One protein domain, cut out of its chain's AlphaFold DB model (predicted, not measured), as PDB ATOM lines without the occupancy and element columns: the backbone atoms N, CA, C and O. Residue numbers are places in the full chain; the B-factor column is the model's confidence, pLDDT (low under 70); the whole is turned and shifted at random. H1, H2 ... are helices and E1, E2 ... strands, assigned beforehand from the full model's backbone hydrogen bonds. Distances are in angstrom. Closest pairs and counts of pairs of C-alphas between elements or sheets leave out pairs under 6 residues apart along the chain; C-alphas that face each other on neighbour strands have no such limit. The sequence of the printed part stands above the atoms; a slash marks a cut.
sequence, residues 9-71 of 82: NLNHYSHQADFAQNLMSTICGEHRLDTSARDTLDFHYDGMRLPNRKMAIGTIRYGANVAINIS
ATOM      1  N   ASN A   9     114.665 -27.611-286.250       79.62
ATOM      2  CA  ASN A   9     114.433 -26.290-285.679       79.62
ATOM      3  C   ASN A   9     114.135 -26.461-284.188       79.62
ATOM      4  O   ASN A   9     113.330 -27.307-283.799       79.62
ATOM      5  N   LEU A  10     114.820 -25.681-283.367       83.56
ATOM      6  CA  LEU A  10     114.766 -25.721-281.918       83.56
ATOM      7  C   LEU A  10     114.423 -24.317-281.439       83.56
ATOM      8  O   LEU A  10     115.212 -23.393-281.613       83.56
ATOM      9  N   ASN A  11     113.251 -24.181-280.830       88.69
ATOM     10  CA  ASN A  11     112.815 -22.952-280.190       88.69
ATOM     11  C   ASN A  11     112.420 -23.295-278.754       88.69
ATOM     12  O   ASN A  11     111.497 -24.080-278.532       88.69
ATOM     13  N   HIS A  12     113.173 -22.768-277.794       88.94
ATOM     14  CA  HIS A  12     113.002 -23.067-276.381       88.94
ATOM     15  C   HIS A  12     112.959 -21.791-275.560       88.94
ATOM     16  O   HIS A  12     113.864 -20.962-275.645       88.94
ATOM     17  N   TYR A  13     111.940 -21.706-274.714       90.19
ATOM     18  CA  TYR A  13     111.757 -20.645-273.738       90.19
ATOM     19  C   TYR A  13     111.752 -21.238-272.332       90.19
ATOM     20  O   TYR A  13     111.129 -22.280-272.110       90.19
ATOM     21  N   SER A  14     112.455 -20.610-271.394       89.88
ATOM     22  CA  SER A  14     112.459 -21.044-269.998       89.88
ATOM     23  C   SER A  14     112.848 -19.915-269.058       89.88
ATOM     24  O   SER A  14     113.648 -19.059-269.417       89.88
ATOM     25  N   HIS A  15     112.331 -19.978-267.830       88.75
ATOM     26  CA  HIS A  15     112.738 -19.104-266.729       88.75
ATOM     27  C   HIS A  15     113.821 -19.709-265.820       88.75
ATOM     28  O   HIS A  15     114.224 -19.105-264.829       88.75
ATOM     29  N   GLN A  16     114.243 -20.942-266.111       87.56
ATOM     30  CA  GLN A  16     115.051 -21.759-265.211       87.56
ATOM     31  C   GLN A  16     116.500 -21.832-265.698       87.56
ATOM     32  O   GLN A  16     116.773 -22.364-266.780       87.56
ATOM     33  N   ALA A  17     117.439 -21.361-264.877       87.12
ATOM     34  CA  ALA A  17     118.864 -21.377-265.214       87.12
ATOM     35  C   ALA A  17     119.417 -22.788-265.465       87.12
ATOM     36  O   ALA A  17     120.202 -22.985-266.393       87.12
ATOM     37  N   ASP A  18     118.960 -23.790-264.710       89.38
ATOM     38  CA  ASP A  18     119.415 -25.173-264.893       89.38
ATOM     39  C   ASP A  18     118.958 -25.750-266.244       89.38
ATOM     40  O   ASP A  18     119.707 -26.475-266.904       89.38
ATOM     41  N   PHE A  19     117.760 -25.380-266.716       90.12
ATOM     42  CA  PHE A  19     117.302 -25.747-268.058       90.12
ATOM     43  C   PHE A  19     118.195 -25.121-269.132       90.12
ATOM     44  O   PHE A  19     118.655 -25.824-270.035       90.12
ATOM     45  N   ALA A  20     118.469 -23.818-269.017       88.88
ATOM     46  CA  ALA A  20     119.329 -23.101-269.950       88.88
ATOM     47  C   ALA A  20     120.731 -23.730-270.011       88.88
ATOM     48  O   ALA A  20     121.214 -24.049-271.097       88.88
ATOM     49  N   GLN A  21     121.348 -24.015-268.861       89.44
ATOM     50  CA  GLN A  21     122.664 -24.653-268.795       89.44
ATOM     51  C   GLN A  21     122.682 -26.035-269.460       89.44
ATOM     52  O   GLN A  21     123.597 -26.339-270.231       89.44
ATOM     53  N   ASN A  22     121.681 -26.875-269.185       89.56
ATOM     54  CA  ASN A  22     121.595 -28.223-269.751       89.56
ATOM     55  C   ASN A  22     121.411 -28.187-271.275       89.56
ATOM     56  O   ASN A  22     122.059 -28.943-272.010       89.56
ATOM     57  N   LEU A  23     120.568 -27.275-271.768       87.94
ATOM     58  CA  LEU A  23     120.370 -27.089-273.201       87.94
ATOM     59  C   LEU A  23     121.656 -26.594-273.877       87.94
ATOM     60  O   LEU A  23     122.076 -27.154-274.891       87.94
ATOM     61  N   MET A  24     122.321 -25.598-273.293       85.69
ATOM     62  CA  MET A  24     123.588 -25.076-273.810       85.69
ATOM     63  C   MET A  24     124.702 -26.111-273.780       85.69
ATOM     64  O   MET A  24     125.436 -26.221-274.759       85.69
ATOM     65  N   SER A  25     124.763 -26.949-272.745       85.50
ATOM     66  CA  SER A  25     125.726 -28.054-272.678       85.50
ATOM     67  C   SER A  25     125.555 -29.039-273.839       85.50
ATOM     68  O   SER A  25     126.522 -29.559-274.395       85.50
ATOM     69  N   THR A  26     124.308 -29.253-274.264       82.25
ATOM     70  CA  THR A  26     123.969 -30.139-275.387       82.25
ATOM     71  C   THR A  26     124.348 -29.542-276.748       82.25
ATOM     72  O   THR A  26     124.653 -30.282-277.689       82.25
ATOM     73  N   ILE A  27     124.306 -28.212-276.880       79.12
ATOM     74  CA  ILE A  27     124.529 -27.498-278.147       79.12
ATOM     75  C   ILE A  27     125.998 -27.098-278.317       79.12
ATOM     76  O   ILE A  27     126.566 -27.295-279.392       79.12
ATOM     77  N   CYS A  28     126.607 -26.548-277.270       73.44
ATOM     78  CA  CYS A  28     127.935 -25.943-277.295       73.44
ATOM     79  C   CYS A  28     129.040 -26.848-276.722       73.44
ATOM     80  O   CYS A  28     130.212 -26.508-276.868       73.44
ATOM     81  N   GLY A  29     128.700 -27.990-276.113       76.50
ATOM     82  CA  GLY A  29     129.633 -28.754-275.275       76.50
ATOM     83  C   GLY A  29     129.648 -28.219-273.841       76.50
ATOM     84  O   GLY A  29     128.789 -27.416-273.500       76.50
ATOM     85  N   GLU A  30     130.587 -28.663-272.996       79.88
ATOM     86  CA  GLU A  30     130.610 -28.296-271.568       79.88
ATOM     87  C   GLU A  30     130.417 -26.790-271.330       79.88
ATOM     88  O   GLU A  30     131.209 -25.952-271.771       79.88
ATOM     89  N   HIS A  31     129.338 -26.460-270.619       79.12
ATOM     90  CA  HIS A  31     128.860 -25.098-270.455       79.12
ATOM     91  C   HIS A  31     128.418 -24.874-269.012       79.12
ATOM     92  O   HIS A  31     127.594 -25.626-268.489       79.12
ATOM     93  N   ARG A  32     128.934 -23.820-268.372       82.94
ATOM     94  CA  ARG A  32     128.506 -23.407-267.035       82.94
ATOM     95  C   ARG A  32     127.857 -22.034-267.105       82.94
ATOM     96  O   ARG A  32     128.492 -21.063-267.521       82.94
ATOM     97  N   LEU A  33     126.604 -21.972-266.670       83.00
ATOM     98  CA  LEU A  33     125.833 -20.741-266.588       83.00
ATOM     99  C   LEU A  33     125.796 -20.285-265.131       83.00
ATOM    100  O   LEU A  33     125.284 -20.995-264.266       83.00
ATOM    101  N   ASP A  34     126.352 -19.109-264.866       82.44
ATOM    102  CA  ASP A  34     126.337 -18.496-263.543       82.44
ATOM    103  C   ASP A  34     125.470 -17.234-263.575       82.44
ATOM    104  O   ASP A  34     125.594 -16.391-264.467       82.44
ATOM    105  N   THR A  35     124.536 -17.123-262.637       80.94
ATOM    106  CA  THR A  35     123.604 -15.997-262.567       80.94
ATOM    107  C   THR A  35     123.098 -15.806-261.146       80.94
ATOM    108  O   THR A  35     122.793 -16.768-260.438       80.94
ATOM    109  N   SER A  36     122.953 -14.544-260.741       80.25
ATOM    110  CA  SER A  36     122.282 -14.172-259.494       80.25
ATOM    111  C   SER A  36     120.756 -14.303-259.575       80.25
ATOM    112  O   SER A  36     120.084 -14.179-258.558       80.25
ATOM    113  N   ALA A  37     120.202 -14.533-260.770       79.62
ATOM    114  CA  ALA A  37     118.771 -14.569-261.061       79.62
ATOM    115  C   ALA A  37     118.307 -15.980-261.480       79.62
ATOM    116  O   ALA A  37     117.569 -16.131-262.451       79.62
ATOM    117  N   ARG A  38     118.761 -17.028-260.770       77.00
ATOM    118  CA  ARG A  38     118.541 -18.443-261.150       77.00
ATOM    119  C   ARG A  38     117.078 -18.810-261.438       77.00
ATOM    120  O   ARG A  38     116.835 -19.554-262.388       77.00
ATOM    121  N   ASP A  39     116.147 -18.271-260.652       77.56
ATOM    122  CA  ASP A  39     114.711 -18.591-260.728       77.56
ATOM    123  C   ASP A  39     113.918 -17.662-261.665       77.56
ATOM    124  O   ASP A  39     112.733 -17.888-261.915       77.56
ATOM    125  N   THR A  40     114.553 -16.606-262.179       81.19
ATOM    126  CA  THR A  40     113.919 -15.569-263.011       81.19
ATOM    127  C   THR A  40     114.722 -15.284-264.278       81.19
ATOM    128  O   THR A  40     114.683 -14.174-264.810       81.19
ATOM    129  N   LEU A  41     115.499 -16.257-264.748       85.06
ATOM    130  CA  LEU A  41     116.347 -16.089-265.918       85.06
ATOM    131  C   LEU A  41     115.485 -16.101-267.180       85.06
ATOM    132  O   LEU A  41     114.998 -17.153-267.554       85.06
ATOM    133  N   ASP A  42     115.349 -14.982-267.885       86.50
ATOM    134  CA  ASP A  42     114.615 -14.950-269.156       86.50
ATOM    135  C   ASP A  42     115.450 -15.569-270.293       86.50
ATOM    136  O   ASP A  42     116.239 -14.888-270.949       86.50
ATOM    137  N   PHE A  43     115.367 -16.887-270.470       89.00
ATOM    138  CA  PHE A  43     116.169 -17.618-271.446       89.00
ATOM    139  C   PHE A  43     115.379 -17.924-272.718       89.00
ATOM    140  O   PHE A  43     114.316 -18.550-272.681       89.00
ATOM    141  N   HIS A  44     115.970 -17.581-273.867       90.50
ATOM    142  CA  HIS A  44     115.438 -17.933-275.181       90.50
ATOM    143  C   HIS A  44     116.537 -18.455-276.104       90.50
ATOM    144  O   HIS A  44     117.498 -17.751-276.422       90.50
ATOM    145  N   TYR A  45     116.353 -19.676-276.596       87.81
ATOM    146  CA  TYR A  45     117.131 -20.226-277.697       87.81
ATOM    147  C   TYR A  45     116.260 -20.387-278.939       87.81
ATOM    148  O   TYR A  45     115.189 -20.990-278.871       87.81
ATOM    149  N   ASP A  46     116.744 -19.879-280.066       88.75
ATOM    150  CA  ASP A  46     116.147 -20.072-281.385       88.75
ATOM    151  C   ASP A  46     117.240 -20.477-282.370       88.75
ATOM    152  O   ASP A  46     118.196 -19.732-282.590       88.75
ATOM    153  N   GLY A  47     117.150 -21.673-282.939       87.69
ATOM    154  CA  GLY A  47     118.194 -22.166-283.821       87.69
ATOM    155  C   GLY A  47     117.859 -23.454-284.541       87.69
ATOM    156  O   GLY A  47     116.781 -24.026-284.429       87.69
ATOM    157  N   MET A  48     118.841 -23.939-285.286       86.25
ATOM    158  CA  MET A  48     118.757 -25.137-286.099       86.25
ATOM    159  C   MET A  48     119.961 -26.034-285.831       86.25
ATOM    160  O   MET A  48     121.116 -25.600-285.885       86.25
ATOM    161  N   ARG A  49     119.698 -27.324-285.606       82.88
ATOM    162  CA  ARG A  49     120.739 -28.353-285.571       82.88
ATOM    163  C   ARG A  49     120.877 -29.000-286.945       82.88
ATOM    164  O   ARG A  49     119.887 -29.369-287.574       82.88
ATOM    165  N   LEU A  50     122.122 -29.164-287.383       83.62
ATOM    166  CA  LEU A  50     122.536 -29.816-288.624       83.62
ATOM    167  C   LEU A  50     123.382 -31.056-288.271       83.62
ATOM    168  O   LEU A  50     124.616 -30.987-288.318       83.62
ATOM    169  N   PRO A  51     122.764 -32.199-287.903       78.62
ATOM    170  CA  PRO A  51     123.474 -33.379-287.394       78.62
ATOM    171  C   PRO A  51     124.533 -33.902-288.367       78.62
ATOM    172  O   PRO A  51     125.669 -34.158-287.974       78.62
ATOM    173  N   ASN A  52     124.197 -33.935-289.660       83.50
ATOM    174  CA  ASN A  52     125.090 -34.383-290.733       83.50
ATOM    175  C   ASN A  52     126.343 -33.507-290.892       83.50
ATOM    176  O   ASN A  52     127.330 -33.946-291.472       83.50
ATOM    177  N   ARG A  53     126.315 -32.274-290.373       80.50
ATOM    178  CA  ARG A  53     127.452 -31.341-290.373       80.50
ATOM    179  C   ARG A  53     128.084 -31.173-288.992       80.50
ATOM    180  O   ARG A  53     128.992 -30.361-288.857       80.50
ATOM    181  N   LYS A  54     127.605 -31.905-287.977       78.19
ATOM    182  CA  LYS A  54     127.997 -31.742-286.565       78.19
ATOM    183  C   LYS A  54     127.976 -30.265-286.135       78.19
ATOM    184  O   LYS A  54     128.888 -29.797-285.461       78.19
ATOM    185  N   MET A  55     126.949 -29.535-286.572       79.38
ATOM    186  CA  MET A  55     126.857 -28.080-286.449       79.38
ATOM    187  C   MET A  55     125.501 -27.677-285.864       79.38
ATOM    188  O   MET A  55     124.482 -28.303-286.162       79.38
ATOM    189  N   ALA A  56     125.494 -26.621-285.058       80.62
ATOM    190  CA  ALA A  56     124.295 -25.907-284.637       80.62
ATOM    191  C   ALA A  56     124.481 -24.420-284.957       80.62
ATOM    192  O   ALA A  56     125.585 -23.897-284.817       80.62
ATOM    193  N   ILE A  57     123.424 -23.766-285.432       83.12
ATOM    194  CA  ILE A  57     123.403 -22.329-285.728       83.12
ATOM    195  C   ILE A  57     122.152 -21.763-285.077       83.12
ATOM    196  O   ILE A  57     121.072 -22.311-285.273       83.12
ATOM    197  N   GLY A  58     122.280 -20.681-284.323       82.44
ATOM    198  CA  GLY A  58     121.139 -20.068-283.664       82.44
ATOM    199  C   GLY A  58     121.521 -18.856-282.839       82.44
ATOM    200  O   GLY A  58     122.691 -18.479-282.755       82.44
ATOM    201  N   THR A  59     120.505 -18.287-282.215       83.38
ATOM    202  CA  THR A  59     120.578 -17.151-281.312       83.38
ATOM    203  C   THR A  59     120.288 -17.637-279.902       83.38
ATOM    204  O   THR A  59     119.267 -18.281-279.647       83.38
ATOM    205  N   ILE A  60     121.186 -17.304-278.980       82.12
ATOM    206  CA  ILE A  60     121.023 -17.548-277.550       82.12
ATOM    207  C   ILE A  60     120.815 -16.191-276.884       82.12
ATOM    208  O   ILE A  60     121.618 -15.280-277.081       82.12
ATOM    209  N   ARG A  61     119.743 -16.056-276.108       84.94
ATOM    210  CA  ARG A  61     119.412 -14.849-275.352       84.94
ATOM    211  C   ARG A  61     119.211 -15.196-273.889       84.94
ATOM    212  O   ARG A  61     118.586 -16.204-273.562       84.94
ATOM    213  N   TYR A  62     119.721 -14.314-273.046       83.94
ATOM    214  CA  TYR A  62     119.512 -14.327-271.612       83.94
ATOM    215  C   TYR A  62     119.000 -12.951-271.199       83.94
ATOM    216  O   TYR A  62     119.508 -11.937-271.682       83.94
ATOM    217  N   GLY A  63     118.046 -12.910-270.274       75.56
ATOM    218  CA  GLY A  63     117.785 -11.723-269.473       75.56
ATOM    219  C   GLY A  63     119.065 -11.278-268.753       75.56
ATOM    220  O   GLY A  63     119.969 -12.082-268.523       75.56
ATOM    221  N   ALA A  64     119.166  -9.986-268.443       68.56
ATOM    222  CA  ALA A  64     120.362  -9.371-267.862       68.56
ATOM    223  C   ALA A  64     120.921 -10.122-266.628       68.56
ATOM    224  O   ALA A  64     120.199 -10.833-265.933       68.56
ATOM    225  N   ASN A  65     122.203  -9.887-266.309       69.69
ATOM    226  CA  ASN A  65     122.944 -10.480-265.177       69.69
ATOM    227  C   ASN A  65     123.286 -11.975-265.328       69.69
ATOM    228  O   ASN A  65     123.074 -12.780-264.415       69.69
ATOM    229  N   VAL A  66     123.871 -12.341-266.470       68.81
ATOM    230  CA  VAL A  66     124.468 -13.667-266.685       68.81
ATOM    231  C   VAL A  66     125.976 -13.585-266.889       68.81
ATOM    232  O   VAL A  66     126.477 -12.709-267.592       68.81
ATOM    233  N   ALA A  67     126.696 -14.535-266.304       69.56
ATOM    234  CA  ALA A  67     128.077 -14.841-266.637       69.56
ATOM    235  C   ALA A  67     128.123 -16.219-267.306       69.56
ATOM    236  O   ALA A  67     127.633 -17.217-266.773       69.56
ATOM    237  N   ILE A  68     128.713 -16.268-268.498       69.56
ATOM    238  CA  ILE A  68     128.798 -17.481-269.305       69.56
ATOM    239  C   ILE A  68     130.243 -17.969-269.280       69.56
ATOM    240  O   ILE A  68     131.145 -17.259-269.727       69.56
ATOM    241  N   ASN A  69     130.465 -19.183-268.781       66.56
ATOM    242  CA  ASN A  69     131.771 -19.833-268.819       66.56
ATOM    243  C   ASN A  69     131.694 -21.069-269.726       66.56
ATOM    244  O   ASN A  69     130.921 -21.992-269.462       66.56
ATOM    245  N   ILE A  70     132.472 -21.067-270.814       66.81
ATOM    246  CA  ILE A  70     132.481 -22.149-271.805       66.81
ATOM    247  C   ILE A  70     133.883 -22.734-271.922       66.81
ATOM    248  O   ILE A  70     134.832 -22.029-272.269       66.81
ATOM    249  N   SER A  71     133.993 -24.041-271.703       63.06
ATOM    250  CA  SER A  71     135.231 -24.795-271.900       63.06
ATOM    251  C   SER A  71     135.297 -25.329-273.337       63.06
ATOM    252  O   SER A  71     134.299 -25.801-273.873       63.06
TER     253      SER A  71
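This is residues 9 to 71 of the 82 residues of the protein "AraC-type DNA-binding-containing domain protein" of Acinetobacter baumannii 99063 (UniProt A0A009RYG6). One helix, H1, sits between two antiparallel sheets: the longer E1 - E3 - E4 covers one side of it, the short ribbon E2 - E5 another. The printed part has 63 residues with one named helix and five strands, E1 H1 E2 E3 E4 E5, class mixed. It is compact, radius of gyration of the C-alphas 11.6 A, yet elongated, 37 by 24 by 15 A.

Start at E1, residues 9 to 14, antiparallel to E3, residues 43 to 50; look for N 12 and O 45, 2.9 A apart. E3 forms a hairpin with E4, residues 55 to 62; N 59 and O 46 are 2.7 A apart. H1, residues 17 to 28, is on this sheet, two layers, helix on one face, at a height of 8.9 A, every O i to N i+4 pair within hydrogen-bond range. Its closest C-alphas to E2, residues 31 to 35, are Ser 25 and His 31, 4.8 A. E2 is antiparallel to E5, residues 66 to 70; N 67 and O 34 are 2.8 A apart.

Find C-alpha 9 at (114.433, -26.290, -285.679), where E1 begins. H1 spans 15.8 A, E3 22.0 A, E4 21.5 A with a 53 degrees bend at residue 58. E5 ends at C-alpha 70, (132.481, -22.149, -271.805).

The printed part has no cut and no long link; pLDDT is under 70 at residues 64 to 71.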